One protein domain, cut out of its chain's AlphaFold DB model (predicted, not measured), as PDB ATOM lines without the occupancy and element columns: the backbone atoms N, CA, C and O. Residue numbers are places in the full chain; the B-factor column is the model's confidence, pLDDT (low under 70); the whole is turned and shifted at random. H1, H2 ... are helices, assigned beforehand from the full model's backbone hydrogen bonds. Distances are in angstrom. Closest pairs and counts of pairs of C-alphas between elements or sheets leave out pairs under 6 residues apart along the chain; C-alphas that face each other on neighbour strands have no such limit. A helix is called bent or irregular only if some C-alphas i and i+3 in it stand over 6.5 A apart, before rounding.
ATOM      1  N   GLU A 105      94.081  87.299 104.126       77.62
ATOM      2  CA  GLU A 105      93.603  87.540 105.494       77.62
ATOM      3  C   GLU A 105      93.223  89.002 105.767       77.62
ATOM      4  O   GLU A 105      92.198  89.263 106.392       77.62
ATOM      5  N   THR A 106      93.979  89.974 105.249       81.25
ATOM      6  CA  THR A 106      93.653  91.405 105.409       81.25
ATOM      7  C   THR A 106      92.372  91.765 104.652       81.25
ATOM      8  O   THR A 106      91.593  92.620 105.080       81.25
ATOM      9  N   LEU A 107      92.138  91.101 103.519       81.31
ATOM     10  CA  LEU A 107      90.950  91.293 102.693       81.31
ATOM     11  C   LEU A 107      89.714  90.671 103.364       81.31
ATOM     12  O   LEU A 107      88.690  91.343 103.471       81.31
ATOM     13  N   LEU A 108      89.838  89.458 103.915       81.25
ATOM     14  CA  LEU A 108      88.794  88.826 104.729       81.25
ATOM     15  C   LEU A 108      88.484  89.621 106.003       81.25
ATOM     16  O   LEU A 108      87.316  89.840 106.310       81.25
ATOM     17  N   GLY A 109      89.506  90.120 106.704       81.56
ATOM     18  CA  GLY A 109      89.323  90.960 107.891       81.56
ATOM     19  C   GLY A 109      88.589  92.268 107.579       81.56
ATOM     20  O   GLY A 109      87.709  92.688 108.328       81.56
ATOM     21  N   ARG A 110      88.873  92.886 106.423       79.12
ATOM     22  CA  ARG A 110      88.109  94.046 105.933       79.12
ATOM     23  C   ARG A 110      86.669  93.693 105.583       79.12
ATOM     24  O   ARG A 110      85.783  94.470 105.921       79.12
ATOM     25  N   ILE A 111      86.428  92.553 104.935       81.56
ATOM     26  CA  ILE A 111      85.069  92.096 104.610       81.56
ATOM     27  C   ILE A 111      84.270  91.878 105.898       81.56
ATOM     28  O   ILE A 111      83.193  92.447 106.028       81.56
ATOM     29  N   GLN A 112      84.826  91.176 106.887       77.56
ATOM     30  CA  GLN A 112      84.161  90.961 108.177       77.56
ATOM     31  C   GLN A 112      83.913  92.269 108.935       77.56
ATOM     32  O   GLN A 112      82.847  92.457 109.515       77.56
ATOM     33  N   SER A 113      84.861  93.209 108.911       74.25
ATOM     34  CA  SER A 113      84.673  94.533 109.514       74.25
ATOM     35  C   SER A 113      83.554  95.322 108.823       74.25
ATOM     36  O   SER A 113      82.724  95.939 109.496       74.25
ATOM     37  N   LEU A 114      83.477  95.257 107.491       74.56
ATOM     38  CA  LEU A 114      82.390  95.866 106.726       74.56
ATOM     39  C   LEU A 114      81.050  95.185 107.021       74.56
ATOM     40  O   LEU A 114      80.057  95.881 107.217       74.56
ATOM     41  N   GLU A 115      81.012  93.859 107.125       73.56
ATOM     42  CA  GLU A 115      79.813  93.098 107.488       73.56
ATOM     43  C   GLU A 115      79.336  93.425 108.905       73.56
ATOM     44  O   GLU A 115      78.147  93.671 109.103       73.56
ATOM     45  N   ALA A 116      80.250  93.539 109.872       68.38
ATOM     46  CA  ALA A 116      79.943  93.971 111.234       68.38
ATOM     47  C   ALA A 116      79.402  95.410 111.265       68.38
ATOM     48  O   ALA A 116      78.424  95.697 111.955       68.38
ATOM     49  N   SER A 117      79.974  96.309 110.456       66.25
ATOM     50  CA  SER A 117      79.468  97.680 110.323       66.25
ATOM     51  C   SER A 117      78.068  97.724 109.696       66.25
ATOM     52  O   SER A 117      77.225  98.516 110.117       66.25
ATOM     53  N   ARG A 118      77.778  96.820 108.752       66.88
ATOM     54  CA  ARG A 118      76.449  96.637 108.153       66.88
ATOM     55  C   ARG A 118      75.463  96.035 109.153       66.88
ATOM     56  O   ARG A 118      74.288  96.388 109.161       66.88
ATOM     57  N   ALA A 119      75.941  95.162 110.034       64.62
ATOM     58  CA  ALA A 119      75.138  94.578 111.095       64.62
ATOM     59  C   ALA A 119      74.732  95.597 112.171       64.62
ATOM     60  O   ALA A 119      73.666  95.453 112.758       64.62
ATOM     61  N   ALA A 120      75.517  96.656 112.374       74.00
ATOM     62  CA  ALA A 120      75.190  97.744 113.296       74.00
ATOM     63  C   ALA A 120      74.201  98.783 112.721       74.00
ATOM     64  O   ALA A 120      73.822  99.722 113.422       74.00
ATOM     65  N   GLN A 121      73.791  98.658 111.455       83.50
ATOM     66  CA  GLN A 121      72.841  99.592 110.853       83.50
ATOM     67  C   GLN A 121      71.430  99.350 111.383       83.50
ATOM     68  O   GLN A 121      70.947  98.217 111.347       83.50
ATOM     69  N   SER A 122      70.772 100.431 111.811       91.00
ATOM     70  CA  SER A 122      69.357 100.409 112.172       91.00
ATOM     71  C   SER A 122      68.446 100.518 110.951       91.00
ATOM     72  O   SER A 122      68.835 101.117 109.941       91.00
ATOM     73  N   THR A 123      67.207 100.026 111.048       91.00
ATOM     74  CA  THR A 123      66.189 100.185 109.987       91.00
ATOM     75  C   THR A 123      66.064 101.651 109.524       91.00
ATOM     76  O   THR A 123      66.089 101.936 108.324       91.00
ATOM     77  N   ASP A 124      66.041 102.609 110.459       89.56
ATOM     78  CA  ASP A 124      65.969 104.050 110.159       89.56
ATOM     79  C   ASP A 124      67.214 104.604 109.452       89.56
ATOM     80  O   ASP A 124      67.134 105.568 108.683       89.56
ATOM     81  N   SER A 125      68.390 104.033 109.731       91.69
ATOM     82  CA  SER A 125      69.632 104.402 109.049       91.69
ATOM     83  C   SER A 125      69.566 104.005 107.577       91.69
ATOM     84  O   SER A 125      69.839 104.831 106.703       91.69
ATOM     85  N   VAL A 126      69.122 102.776 107.296       92.62
ATOM     86  CA  VAL A 126      68.987 102.261 105.926       92.62
ATOM     87  C   VAL A 126      67.901 103.018 105.153       92.62
ATOM     88  O   VAL A 126      68.105 103.367 103.993       92.62
ATOM     89  N   LEU A 127      66.775 103.371 105.791       91.69
ATOM     90  CA  LEU A 127      65.738 104.216 105.176       91.69
ATOM     91  C   LEU A 127      66.262 105.603 104.785       91.69
ATOM     92  O   LEU A 127      65.980 106.097 103.687       91.69
ATOM     93  N   ARG A 128      67.041 106.245 105.664       90.06
ATOM     94  CA  ARG A 128      67.677 107.536 105.356       90.06
ATOM     95  C   ARG A 128      68.678 107.416 104.215       90.06
ATOM     96  O   ARG A 128      68.706 108.282 103.345       90.06
ATOM     97  N   GLU A 129      69.462 106.345 104.182       92.50
ATOM     98  CA  GLU A 129      70.390 106.085 103.083       92.50
ATOM     99  C   GLU A 129      69.652 105.875 101.754       92.50
ATOM    100  O   GLU A 129      69.987 106.518 100.756       92.50
ATOM    101  N   LEU A 130      68.598 105.053 101.746       93.19
ATOM    102  CA  LEU A 130      67.777 104.777 100.568       93.19
ATOM    103  C   LEU A 130      67.133 106.054 100.015       93.19
ATOM    104  O   LEU A 130      67.200 106.326  98.811       93.19
ATOM    105  N   THR A 131      66.538 106.869 100.886       89.94
ATOM    106  CA  THR A 131      65.904 108.136 100.490       89.94
ATOM    107  C   THR A 131      66.929 109.159 100.002       89.94
ATOM    108  O   THR A 131      66.708 109.796  98.968       89.94
ATOM    109  N   ALA A 132      68.085 109.276 100.662       89.56
ATOM    110  CA  ALA A 132      69.178 110.137 100.214       89.56
ATOM    111  C   ALA A 132      69.740 109.689  98.855       89.56
ATOM    112  O   ALA A 132      69.982 110.524  97.978       89.56
ATOM    113  N   TYR A 133      69.901 108.380  98.643       92.12
ATOM    114  CA  TYR A 133      70.339 107.812  97.370       92.12
ATOM    115  C   TYR A 133      69.345 108.129  96.248       92.12
ATOM    116  O   TYR A 133      69.728 108.648  95.196       92.12
ATOM    117  N   CYS A 134      68.052 107.941  96.513       89.69
ATOM    118  CA  CYS A 134      66.981 108.296  95.587       89.69
ATOM    119  C   CYS A 134      66.820 109.814  95.389       89.69
ATOM    120  O   CYS A 134      66.124 110.231  94.466       89.69
ATOM    121  N   GLY A 135      67.453 110.660  96.202       85.25
ATOM    122  CA  GLY A 135      67.504 112.114  96.025       85.25
ATOM    123  C   GLY A 135      68.565 112.597  95.026       85.25
ATOM    124  O   GLY A 135      68.482 113.726  94.545       85.25
ATOM    125  N   ARG A 136      69.542 111.756  94.656       86.12
ATOM    126  CA  ARG A 136      70.689 112.143  93.805       86.12
ATOM    127  C   ARG A 136      70.288 112.494  92.362       86.12
ATOM    128  O   ARG A 136      69.194 112.183  91.906       86.12
ATOM    129  N   ARG A 137      71.154 113.176  91.604       81.06
ATOM    130  CA  ARG A 137      70.885 113.495  90.181       81.06
ATOM    131  C   ARG A 137      70.721 112.215  89.347       81.06
ATOM    132  O   ARG A 137      71.346 111.206  89.656       81.06
ATOM    133  N   GLU A 138      69.907 112.268  88.287       74.25
ATOM    134  CA  GLU A 138      69.524 111.090  87.478       74.25
ATOM    135  C   GLU A 138      70.717 110.272  86.955       74.25
ATOM    136  O   GLU A 138      70.648 109.051  86.963       74.25
ATOM    137  N   GLY A 139      71.835 110.909  86.592       78.56
ATOM    138  CA  GLY A 139      73.026 110.205  86.094       78.56
ATOM    139  C   GLY A 139      73.789 109.366  87.131       78.56
ATOM    140  O   GLY A 139      74.670 108.609  86.748       78.56
ATOM    141  N   ALA A 140      73.476 109.491  88.424       84.12
ATOM    142  CA  ALA A 140      74.121 108.740  89.507       84.12
ATOM    143  C   ALA A 140      73.200 107.681  90.142       84.12
ATOM    144  O   ALA A 140      73.577 107.046  91.130       84.12
ATOM    145  N   PHE A 141      71.979 107.529  89.621       89.62
ATOM    146  CA  PHE A 141      70.992 106.596  90.145       89.62
ATOM    147  C   PHE A 141      71.088 105.249  89.420       89.62
ATOM    148  O   PHE A 141      70.915 105.180  88.205       89.62
ATOM    149  N   SER A 142      71.312 104.179  90.179       92.44
ATOM    150  CA  SER A 142      71.244 102.793  89.719       92.44
ATOM    151  C   SER A 142      70.063 102.095  90.388       92.44
ATOM    152  O   SER A 142      69.942 102.102  91.616       92.44
ATOM    153  N   ALA A 143      69.192 101.491  89.576       92.25
ATOM    154  CA  ALA A 143      68.048 100.730  90.071       92.25
ATOM    155  C   ALA A 143      68.497  99.497  90.871       92.25
ATOM    156  O   ALA A 143      67.935  99.229  91.930       92.25
ATOM    157  N   ASP A 144      69.553  98.819  90.419       93.50
ATOM    158  CA  ASP A 144      70.095  97.625  91.076       93.50
ATOM    159  C   ASP A 144      70.646  97.960  92.466       93.50
ATOM    160  O   ASP A 144      70.401  97.249  93.439       93.50
ATOM    161  N   TRP A 145      71.332  99.102  92.591       93.31
ATOM    162  CA  TRP A 145      71.839  99.552  93.888       93.31
ATOM    163  C   TRP A 145      70.709  99.933  94.847       93.31
ATOM    164  O   TRP A 145      70.731  99.566  96.020       93.31
ATOM    165  N   ALA A 146      69.691 100.637  94.349       94.19
ATOM    166  CA  ALA A 146      68.516 100.968  95.145       94.19
ATOM    167  C   ALA A 146      67.748  99.711  95.595       94.19
ATOM    168  O   ALA A 146      67.305  99.670  96.739       94.19
ATOM    169  N   MET A 147      67.646  98.670  94.758       95.81
ATOM    170  CA  MET A 147      67.083  97.379  95.176       95.81
ATOM    171  C   MET A 147      67.922  96.696  96.252       95.81
ATOM    172  O   MET A 147      67.363  96.237  97.241       95.81
ATOM    173  N   SER A 148      69.250  96.698  96.123       95.38
ATOM    174  CA  SER A 148      70.130  96.135  97.155       95.38
ATOM    175  C   SER A 148      69.942  96.823  98.516       95.38
ATOM    176  O   SER A 148      69.950  96.168  99.562       95.38
ATOM    177  N   LEU A 149      69.706  98.140  98.524       94.31
ATOM    178  CA  LEU A 149      69.363  98.883  99.740       94.31
ATOM    179  C   LEU A 149      67.988  98.486 100.303       94.31
ATOM    180  O   LEU A 149      67.846  98.377 101.519       94.31
ATOM    181  N   VAL A 150      66.991  98.225  99.453       95.50
ATOM    182  CA  VAL A 150      65.666  97.731  99.878       95.50
ATOM    183  C   VAL A 150      65.760  96.318 100.468       95.50
ATOM    184  O   VAL A 150      65.174  96.047 101.511       95.50
ATOM    185  N   GLU A 151      66.537  95.423  99.866       95.56
ATOM    186  CA  GLU A 151      66.771  94.077 100.409       95.56
ATOM    187  C   GLU A 151      67.500  94.133 101.758       95.56
ATOM    188  O   GLU A 151      67.117  93.448 102.708       95.56
ATOM    189  N   THR A 152      68.503  95.013 101.870       94.88
ATOM    190  CA  THR A 152      69.205  95.279 103.135       94.88
ATOM    191  C   THR A 152      68.229  95.800 104.191       94.88
ATOM    192  O   THR A 152      68.249  95.335 105.327       94.88
ATOM    193  N   LEU A 153      67.322  96.707 103.815       94.81
ATOM    194  CA  LEU A 153      66.282  97.226 104.700       94.81
ATOM    195  C   LEU A 153      65.370  96.108 105.220       94.81
ATOM    196  O   LEU A 153      65.106  96.046 106.419       94.81
ATOM    197  N   VAL A 154      64.912  95.214 104.343       95.62
ATOM    198  CA  VAL A 154      64.071  94.070 104.725       95.62
ATOM    199  C   VAL A 154      64.819  93.133 105.674       95.62
ATOM    200  O   VAL A 154      64.258  92.710 106.685       95.62
ATOM    201  N   ALA A 155      66.085  92.823 105.384       94.75
ATOM    202  CA  ALA A 155      66.909  91.974 106.240       94.75
ATOM    203  C   ALA A 155      67.099  92.587 107.640       94.75
ATOM    204  O   ALA A 155      66.897  91.904 108.646       94.75
ATOM    205  N   THR A 156      67.411  93.883 107.708       94.06
ATOM    206  CA  THR A 156      67.567  94.625 108.967       94.06
ATOM    207  C   THR A 156      66.254  94.689 109.749       94.06
ATOM    208  O   THR A 156      66.233  94.351 110.930       94.06
ATOM    209  N   ALA A 157      65.136  95.003 109.088       94.38
ATOM    210  CA  ALA A 157      63.818  95.067 109.720       94.38
ATOM    211  C   ALA A 157      63.359  93.709 110.278       94.38
ATOM    212  O   ALA A 157      62.740  93.652 111.343       94.38
ATOM    213  N   ARG A 158      63.680  92.602 109.589       95.12
ATOM    214  CA  ARG A 158      63.428  91.239 110.087       95.12
ATOM    215  C   ARG A 158      64.254  90.939 111.333       95.12
ATOM    216  O   ARG A 158      63.698  90.425 112.299       95.12
ATOM    217  N   ARG A 159      65.548  91.277 111.315       94.12
ATOM    218  CA  ARG A 159      66.462  91.065 112.447       94.12
ATOM    219  C   ARG A 159      66.052  91.871 113.680       94.12
ATOM    220  O   ARG A 159      66.143  91.360 114.788       94.12
ATOM    221  N   GLU A 160      65.591  93.103 113.488       92.88
ATOM    222  CA  GLU A 160      65.151  93.992 114.573       92.88
ATOM    223  C   GLU A 160      63.739  93.688 115.088       92.88
ATOM    224  O   GLU A 160      63.341  94.213 116.123       92.88
ATOM    225  N   GLY A 161      62.959  92.867 114.379       93.56
ATOM    226  CA  GLY A 161      61.552  92.647 114.717       93.56
ATOM    227  C   GLY A 161      60.686  93.892 114.498       93.56
ATOM    228  O   GLY A 161      59.722  94.111 115.229       93.56
ATOM    229  N   HIS A 162      61.021  94.712 113.499       94.00
ATOM    230  CA  HIS A 162      60.329  95.967 113.221       94.00
ATOM    231  C   HIS A 162      58.838  95.733 112.917       94.00
ATOM    232  O   HIS A 162      58.489  94.827 112.157       94.00
ATOM    233  N   GLN A 163      57.949  96.588 113.440       93.25
ATOM    234  CA  GLN A 163      56.489  96.431 113.287       93.25
ATOM    235  C   GLN A 163      56.043  96.397 111.815       93.25
ATOM    236  O   GLN A 163      55.119  95.681 111.452       93.25
ATOM    237  N   ARG A 164      56.744  97.146 110.957       90.56
ATOM    238  CA  ARG A 164      56.460  97.274 109.516       90.56
ATOM    239  C   ARG A 164      57.250  96.312 108.618       90.56
ATOM    240  O   ARG A 164      57.306  96.519 107.410       90.56
ATOM    241  N   LYS A 165      57.898  95.283 109.176       93.44
ATOM    242  CA  LYS A 165      58.729  94.351 108.389       93.44
ATOM    243  C   LYS A 165      57.952  93.697 107.238       93.44
ATOM    244  O   LYS A 165      58.493  93.578 106.145       93.44
ATOM    245  N   ASP A 166      56.688  93.336 107.464       92.44
ATOM    246  CA  ASP A 166      55.862  92.642 106.472       92.44
ATOM    247  C   ASP A 166      55.463  93.578 105.320       92.44
ATOM    248  O   ASP A 166      55.480  93.173 104.159       92.44
ATOM    249  N   GLU A 167      55.232  94.865 105.612       91.88
ATOM    250  CA  GLU A 167      55.043  95.892 104.578       91.88
ATOM    251  C   GLU A 167      56.296  96.049 103.712       91.88
ATOM    252  O   GLU A 167      56.202  96.130 102.490       91.88
ATOM    253  N   PHE A 168      57.484  96.075 104.326       94.00
ATOM    254  CA  PHE A 168      58.735  96.223 103.580       94.00
ATOM    255  C   PHE A 168      59.007  95.030 102.661       94.00
ATOM    256  O   PHE A 168      59.514  95.230 101.560       94.00
ATOM    257  N   ILE A 169      58.636  93.815 103.080       94.00
ATOM    258  CA  ILE A 169      58.713  92.615 102.237       94.00
ATOM    259  C   ILE A 169      57.792  92.773 101.025       94.00
ATOM    260  O   ILE A 169      58.252  92.641  99.894       94.00
ATOM    261  N   ALA A 170      56.527  93.143 101.247       92.62
ATOM    262  CA  ALA A 170      55.571  93.346 100.161       92.62
ATOM    263  C   ALA A 170      56.038  94.424  99.164       92.62
ATOM    264  O   ALA A 170      55.918  94.248  97.953       92.62
ATOM    265  N   TYR A 171      56.623  95.523  99.655       92.75
ATOM    266  CA  TYR A 171      57.188  96.564  98.792       92.75
ATOM    267  C   TYR A 171      58.411  96.092  98.010       92.75
ATOM    268  O   TYR A 171      58.566  96.479  96.853       92.75
ATOM    269  N   ALA A 172      59.283  95.281  98.612       94.50
ATOM    270  CA  ALA A 172      60.434  94.714  97.916       94.50
ATOM    271  C   ALA A 172      59.988  93.797  96.767       94.50
ATOM    272  O   ALA A 172      60.492  93.933  95.648       94.50
ATOM    273  N   ASP A 173      58.990  92.945  97.018       93.94
ATOM    274  CA  ASP A 173      58.407  92.061  96.008       93.94
ATOM    275  C   ASP A 173      57.778  92.871  94.865       93.94
ATOM    276  O   ASP A 173      58.093  92.636  93.695       93.94
ATOM    277  N   GLU A 174      56.975  93.897  95.177       91.44
ATOM    278  CA  GLU A 174      56.382  94.786  94.168       91.44
ATOM    279  C   GLU A 174      57.463  95.494  93.331       91.44
ATOM    280  O   GLU A 174      57.388  95.533  92.101       91.44
ATOM    281  N   LEU A 175      58.499  96.035  93.977       92.50
ATOM    282  CA  LEU A 175      59.567  96.784  93.313       92.50
ATOM    283  C   LEU A 175      60.457  95.921  92.417       92.50
ATOM    284  O   LEU A 175      60.943  96.429  91.399       92.50
ATOM    285  N   SER A 176      60.631  94.635  92.737       92.75
ATOM    286  CA  SER A 176      61.445  93.700  91.949       92.75
ATOM    287  C   SER A 176      61.002  93.637  90.476       92.75
ATOM    288  O   SER A 176      61.833  93.618  89.561       92.75
ATOM    289  N   HIS A 177      59.691  93.737  90.230       91.56
ATOM    290  CA  HIS A 177      59.091  93.726  88.895       91.56
ATOM    291  C   HIS A 177      59.303  95.030  88.111       91.56
ATOM    292  O   HIS A 177      59.205  95.045  86.882       91.56
ATOM    293  N   TYR A 178      59.610  96.130  88.802       90.06
ATOM    294  CA  TYR A 178      59.681  97.472  88.222       90.06
ATOM    295  C   TYR A 178      61.100  98.025  88.085       90.06
ATOM    296  O   TYR A 178      61.265  99.144  87.599       90.06
ATOM    297  N   THR A 179      62.121  97.247  88.435       90.88
ATOM    298  CA  THR A 179      63.550  97.610  88.347       90.88
ATOM    299  C   THR A 179      63.972  98.150  86.980       90.88
ATOM    300  O   THR A 179      64.761  99.088  86.889       90.88
ATOM    301  N   ARG A 180      63.396  97.616  85.896       89.44
ATOM    302  CA  ARG A 180      63.698  98.029  84.512       89.44
ATOM    303  C   ARG A 180      62.924  99.262  84.044       89.44
ATOM    304  O   ARG A 180      63.145  99.735  82.928       89.44
ATOM    305  N   LEU A 181      61.980  99.766  84.839       86.94
ATOM    306  CA  LEU A 181      61.155 100.898  84.438       86.94
ATOM    307  C   LEU A 181      61.856 102.233  84.719       86.94
ATOM    308  O   LEU A 181      62.423 102.430  85.791       86.94
ATOM    309  N   PRO A 182      61.711 103.228  83.823       81.69
ATOM    310  CA  PRO A 182      62.308 104.553  84.014       81.69
ATOM    311  C   PRO A 182      61.742 105.306  85.230       81.69
ATOM    312  O   PRO A 182      62.338 106.272  85.691       81.69
ATOM    313  N   ASN A 183      60.599 104.865  85.763       85.19
ATOM    314  CA  ASN A 183      59.929 105.491  86.901       85.19
ATOM    315  C   ASN A 183      60.258 104.806  88.237       85.19
ATOM    316  O   ASN A 183      59.694 105.188  89.260       85.19
ATOM    317  N   PHE A 184      61.153 103.810  88.241       90.25
ATOM    318  CA  PHE A 184      61.506 103.029  89.426       90.25
ATOM    319  C   PHE A 184      61.875 103.917  90.621       90.25
ATOM    320  O   PHE A 184      61.320 103.782  91.707       90.25
ATOM    321  N   ARG A 185      62.705 104.937  90.389       90.06
ATOM    322  CA  ARG A 185      63.085 105.932  91.400       90.06
ATOM    323  C   ARG A 185      61.885 106.609  92.076       90.06
ATOM    324  O   ARG A 185      61.873 106.782  93.292       90.06
ATOM    325  N   ALA A 186      60.886 107.013  91.293       86.81
ATOM    326  CA  ALA A 186      59.691 107.665  91.821       86.81
ATOM    327  C   ALA A 186      58.830 106.688  92.635       86.81
ATOM    328  O   ALA A 186      58.211 107.097  93.613       86.81
ATOM    329  N   LEU A 187      58.819 105.402  92.264       88.12
ATOM    330  CA  LEU A 187      58.135 104.354  93.020       88.12
ATOM    331  C   LEU A 187      58.806 104.112  94.374       88.12
ATOM    332  O   LEU A 187      58.108 104.100  95.383       88.12
ATOM    333  N   VAL A 188      60.138 104.020  94.417       91.00
ATOM    334  CA  VAL A 188      60.884 103.859  95.677       91.00
ATOM    335  C   VAL A 188      60.614 105.033  96.625       91.00
ATOM    336  O   VAL A 188      60.257 104.821  97.781       91.00
ATOM    337  N   LEU A 189      60.681 106.274  96.131       89.25
ATOM    338  CA  LEU A 189      60.362 107.466  96.931       89.25
ATOM    339  C   LEU A 189      58.895 107.525  97.379       89.25
ATOM    340  O   LEU A 189      58.595 108.109  98.414       89.25
ATOM    341  N   ARG A 190      57.972 106.935  96.616       86.50
ATOM    342  CA  ARG A 190      56.553 106.870  96.984       86.50
ATOM    343  C   ARG A 190      56.294 105.861  98.106       86.50
ATOM    344  O   ARG A 190      55.426 106.111  98.932       86.50
ATOM    345  N   LEU A 191      57.004 104.735  98.115       86.88
ATOM    346  CA  LEU A 191      56.801 103.661  99.093       86.88
ATOM    347  C   LEU A 191      57.579 103.902 100.396       86.88
ATOM    348  O   LEU A 191      57.065 103.633 101.478       86.88
ATOM    349  N   PHE A 192      58.794 104.451 100.296       86.56
ATOM    350  CA  PHE A 192      59.709 104.613 101.434       86.56
ATOM    351  C   PHE A 192      60.000 106.071 101.813       86.56
ATOM    352  O   PHE A 192      60.662 106.322 102.819       86.56
ATOM    353  N   GLY A 193      59.549 107.043 101.017       80.19
ATOM    354  CA  GLY A 193      59.788 108.460 101.289       80.19
ATOM    355  C   GLY A 193      58.877 109.038 102.371       80.19
ATOM    356  O   GLY A 193      57.850 108.470 102.743       80.19
ATOM    357  N   SER A 194      59.236 110.227 102.857       69.19
ATOM    358  CA  SER A 194      58.367 111.001 103.750       69.19
ATOM    359  C   SER A 194      57.080 111.423 103.033       69.19
ATOM    360  O   SER A 194      57.071 111.575 101.812       69.19
ATOM    361  N   GLN A 195      55.998 111.696 103.772       65.81
ATOM    362  CA  GLN A 195      54.726 112.195 103.210       65.81
ATOM    363  C   GLN A 195      54.921 113.338 102.188       65.81
ATOM    364  O   GLN A 195      54.280 113.356 101.138       65.81
ATOM    365  N   ALA A 196      55.876 114.243 102.428       56.03
ATOM    366  CA  ALA A 196      56.235 115.307 101.488       56.03
ATOM    367  C   ALA A 196      56.829 114.779 100.163       56.03
ATOM    368  O   ALA A 196      56.471 115.254  99.082       56.03
ATOM    369  N   GLN A 197      57.706 113.773 100.223       62.09
ATOM    370  CA  GLN A 197      58.281 113.118  99.042       62.09
ATOM    371  C   GLN A 197      57.236 112.289  98.286       62.09
ATOM    372  O   GLN A 197      57.215 112.320  97.055       62.09
ATOM    373  N   VAL A 198      56.322 111.626  99.000       66.00
ATOM    374  CA  VAL A 198      55.189 110.901  98.406       66.00
ATOM    375  C   VAL A 198      54.290 111.857  97.621       66.00
ATOM    376  O   VAL A 198      53.941 111.570  96.473       66.00
ATOM    377  N   GLN A 199      53.961 113.026  98.178       62.25
ATOM    378  CA  GLN A 199      53.170 114.040  97.473       62.25
ATOM    379  C   GLN A 199      53.894 114.590  96.237       62.25
ATOM    380  O   GLN A 199      53.263 114.786  95.195       62.25
ATOM    381  N   ALA A 200      55.211 114.807  96.315       60.69
ATOM    382  CA  ALA A 200      56.010 115.223  95.165       60.69
ATOM    383  C   ALA A 200      56.025 114.146  94.066       60.69
ATOM    384  O   ALA A 200      55.715 114.440  92.912       60.69
ATOM    385  N   ALA A 201      56.290 112.885  94.417       61.34
ATOM    386  CA  ALA A 201      56.301 111.765  93.475       61.34
ATOM    387  C   ALA A 201      54.924 111.536  92.826       61.34
ATOM    388  O   ALA A 201      54.828 111.325  91.615       61.34
ATOM    389  N   THR A 202      53.845 111.659  93.604       67.62
ATOM    390  CA  THR A 202      52.462 111.511  93.122       67.62
ATOM    391  C   THR A 202      52.093 112.594  92.112       67.62
ATOM    392  O   THR A 202      51.436 112.305  91.117       67.62
ATOM    393  N   LYS A 203      52.565 113.832  92.306       70.69
ATOM    394  CA  LYS A 203      52.368 114.912  91.328       70.69
ATOM    395  C   LYS A 203      53.167 114.691  90.047       70.69
ATOM    396  O   LYS A 203      52.716 115.115  88.993       70.69
ATOM    397  N   VAL A 204      54.320 114.024  90.111       64.00
ATOM    398  CA  VAL A 204      55.227 113.824  88.963       64.00
ATOM    399  C   VAL A 204      54.831 112.616  88.098       64.00
ATOM    400  O   VAL A 204      55.009 112.647  86.880       64.00
ATOM    401  N   LEU A 205      54.230 111.573  88.680       65.81
ATOM    402  CA  LEU A 205      53.810 110.357  87.962       65.81
ATOM    403  C   LEU A 205      52.865 110.605  86.758       65.81
ATOM    404  O   LEU A 205      53.111 110.038  85.684       65.81
ATOM    405  N   PRO A 206      51.833 111.469  86.858       73.44
ATOM    406  CA  PRO A 206      50.999 111.837  85.715       73.44
ATOM    407  C   PRO A 206      51.801 112.500  84.591       73.44
ATOM    408  O   PRO A 206      51.600 112.174  83.422       73.44
ATOM    409  N   PHE A 207      52.759 113.371  84.924       66.94
ATOM    410  CA  PHE A 207      53.600 114.051  83.933       66.94
ATOM    411  C   PHE A 207      54.547 113.087  83.219       66.94
ATOM    412  O   PHE A 207      54.699 113.173  82.000       66.94
ATOM    413  N   LEU A 208      55.137 112.131  83.940       70.50
ATOM    414  CA  LEU A 208      55.967 111.089  83.329       70.50
ATOM    415  C   LEU A 208      55.143 110.222  82.370       70.50
ATOM    416  O   LEU A 208      55.597 109.919  81.265       70.50
ATOM    417  N   SER A 209      53.905 109.897  82.738       75.75
ATOM    418  CA  SER A 209      52.973 109.165  81.870       75.75
ATOM    419  C   SER A 209      52.640 109.955  80.595       75.75
ATOM    420  O   SER A 209      52.676 109.412  79.489       75.75
ATOM    421  N   LEU A 210      52.413 111.264  80.724       74.81
ATOM    422  CA  LEU A 210      52.151 112.179  79.607       74.81
ATOM    423  C   LEU A 210      53.373 112.321  78.680       74.81
ATOM    424  O   LEU A 210      53.249 112.308  77.453       74.81
ATOM    425  N   MET A 211      54.577 112.363  79.253       70.62
ATOM    426  CA  MET A 211      55.846 112.350  78.519       70.62
ATOM    427  C   MET A 211      56.055 111.050  77.732       70.62
ATOM    428  O   MET A 211      56.480 111.098  76.573       70.62
ATOM    429  N   GLN A 212      55.727 109.893  78.315       76.56
ATOM    430  CA  GLN A 212      55.779 108.602  77.618       76.56
ATOM    431  C   GLN A 212      54.762 108.539  76.473       76.56
ATOM    432  O   GLN A 212      55.100 108.098  75.371       76.56
ATOM    433  N   LEU A 213      53.549 109.063  76.684       83.12
ATOM    434  CA  LEU A 213      52.536 109.183  75.634       83.12
ATOM    435  C   LEU A 213      53.035 110.057  74.475       83.12
ATOM    436  O   LEU A 213      52.931 109.663  73.312       83.12
ATOM    437  N   HIS A 214      53.648 111.209  74.769       79.31
ATOM    438  CA  HIS A 214      54.246 112.068  73.746       79.31
ATOM    439  C   HIS A 214      55.389 111.381  72.996       79.31
ATOM    440  O   HIS A 214      55.450 111.483  71.768       79.31
ATOM    441  N   LYS A 215      56.270 110.646  73.689       81.31
ATOM    442  CA  LYS A 215      57.325 109.848  73.043       81.31
ATOM    443  C   LYS A 215      56.725 108.795  72.107       81.31
ATOM    444  O   LYS A 215      57.157 108.701  70.959       81.31
ATOM    445  N   LYS A 216      55.698 108.061  72.548       86.25
ATOM    446  CA  LYS A 216      54.995 107.060  71.730       86.25
ATOM    447  C   LYS A 216      54.332 107.696  70.506       86.25
ATOM    448  O   LYS A 216      54.503 107.206  69.395       86.25
ATOM    449  N   ARG A 217      53.657 108.836  70.680       86.69
ATOM    450  CA  ARG A 217      53.010 109.577  69.585       86.69
ATOM    451  C   ARG A 217      54.021 110.100  68.562       86.69
ATOM    452  O   ARG A 217      53.768 110.015  67.364       86.69
ATOM    453  N   ARG A 218      55.187 110.584  69.009       88.00
ATOM    454  CA  ARG A 218      56.286 110.987  68.113       88.00
ATOM    455  C   ARG A 218      56.847 109.803  67.322       88.00
ATOM    456  O   ARG A 218      57.097 109.965  66.133       88.00
ATOM    457  N   ARG A 219      57.011 108.630  67.950       87.94
ATOM    458  CA  ARG A 219      57.434 107.398  67.256       87.94
ATOM    459  C   ARG A 219      56.426 106.993  66.184       87.94
ATOM    460  O   ARG A 219      56.809 106.890  65.031       87.94
ATOM    461  N   LEU A 220      55.140 106.929  66.529       91.00
ATOM    462  CA  LEU A 220      54.076 106.612  65.570       91.00
ATOM    463  C   LEU A 220      54.040 107.588  64.387       91.00
ATOM    464  O   LEU A 220      53.928 107.159  63.244       91.00
ATOM    465  N   CYS A 221      54.182 108.892  64.640       90.19
ATOM    466  CA  CYS A 221      54.242 109.893  63.574       90.19
ATOM    467  C   CYS A 221      55.464 109.681  62.663       90.19
ATOM    468  O   CYS A 221      55.337 109.681  61.439       90.19
ATOM    469  N   ARG A 222      56.645 109.431  63.248       91.56
ATOM    470  CA  ARG A 222      57.868 109.114  62.496       91.56
ATOM    471  C   ARG A 222      57.694 107.854  61.646       91.56
ATOM    472  O   ARG A 222      58.034 107.881  60.466       91.56
ATOM    473  N   ASP A 223      57.144 106.791  62.216       90.75
ATOM    474  CA  ASP A 223      56.932 105.517  61.525       90.75
ATOM    475  C   ASP A 223      55.923 105.671  60.383       90.75
ATOM    476  O   ASP A 223      56.139 105.155  59.289       90.75
ATOM    477  N   GLN A 224      54.869 106.466  60.587       93.44
ATOM    478  CA  GLN A 224      53.885 106.774  59.553       93.44
ATOM    479  C   GLN A 224      54.487 107.594  58.401       93.44
ATOM    480  O   GLN A 224      54.168 107.340  57.238       93.44
ATOM    481  N   ILE A 225      55.388 108.539  58.691       91.69
ATOM    482  CA  ILE A 225      56.138 109.277  57.663       91.69
ATOM    483  C   ILE A 225      57.053 108.325  56.885       91.69
ATOM    484  O   ILE A 225      57.043 108.349  55.658       91.69
ATOM    485  N   ILE A 226      57.800 107.453  57.569       92.31
ATOM    486  CA  ILE A 226      58.674 106.461  56.922       92.31
ATOM    487  C   ILE A 226      57.855 105.515  56.035       92.31
ATOM    488  O   ILE A 226      58.247 105.254  54.900       92.31
ATOM    489  N   ALA A 227      56.707 105.035  56.516       92.12
ATOM    490  CA  ALA A 227      55.808 104.182  55.745       92.12
ATOM    491  C   ALA A 227      55.291 104.894  54.486       92.12
ATOM    492  O   ALA A 227      55.333 104.322  53.399       92.12
ATOM    493  N   ARG A 228      54.882 106.166  54.604       91.31
ATOM    494  CA  ARG A 228      54.469 106.979  53.449       91.31
ATOM    495  C   ARG A 228      55.606 107.181  52.455       91.31
ATOM    496  O   ARG A 228      55.383 107.015  51.267       91.31
ATOM    497  N   LEU A 229      56.818 107.477  52.925       85.75
ATOM    498  CA  LEU A 229      57.991 107.637  52.058       85.75
ATOM    499  C   LEU A 229      58.359 106.340  51.325       85.75
ATOM    500  O   LEU A 229      58.766 106.403  50.172       85.75
ATOM    501  N   ARG A 230      58.182 105.175  51.961       88.69
ATOM    502  CA  ARG A 230      58.381 103.862  51.320       88.69
ATOM    503  C   ARG A 230      57.293 103.517  50.304       88.69
ATOM    504  O   ARG A 230      57.578 102.815  49.344       88.69
TER     505      ARG A 230
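What this domain is: This is residues 105 to 230 of the 281 residues of the protein "uncharacterized protein LOC109471150" of Branchiostoma belcheri (UniProt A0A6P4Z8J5). Four helices, H2 to H5, pack side by side in an up-and-down bundle, with arm H6a on H5; residues 105 to 117 of H1 and 213 to 230 of H6 stick out. The printed part has 126 residues with six named helices, H1 to H6, and no named strand: all helix. It is loose, with radius of gyration of the C-alphas 19.6 A, spanning 66 by 39 by 24 A.

Where its parts are: Find C-alpha 105 at (93.603, 87.540, 105.494); H1 runs 20.5 A to residue 119. Then come H2, residues 123 to 135, H3, 143 to 160, H4, 165 to 176, and H5, 184 to 192. H6, 195 to 230, assigned as one helix by its hydrogen bonds, is bent: C-alphas 203 and 206 are 6.5 A apart. Arm H6a ends at 203; H6b runs 36.1 A from 206 to (58.381, 103.862, 51.320).

How they stand to each other: At the hub, H5, the closest C-alphas to H2 are Arg 185 and Cys 134, 6.2 A; to H6a, Arg 190 and Val 198, 4.5 A. H4 touches H5 with residues 171 to 175 alone, closest at C-alphas 171 and 191, 7.1 A. Hairpin H2 and H3 has a shallow tilt of 14 degrees. Every helix and arm has its O i to N i+4 pairs within hydrogen-bond range.

The domain as a whole: The printed part has no cut and no long link; pLDDT is under 70 at 116 to 119, 194 to 202, 204 to 205 and 207.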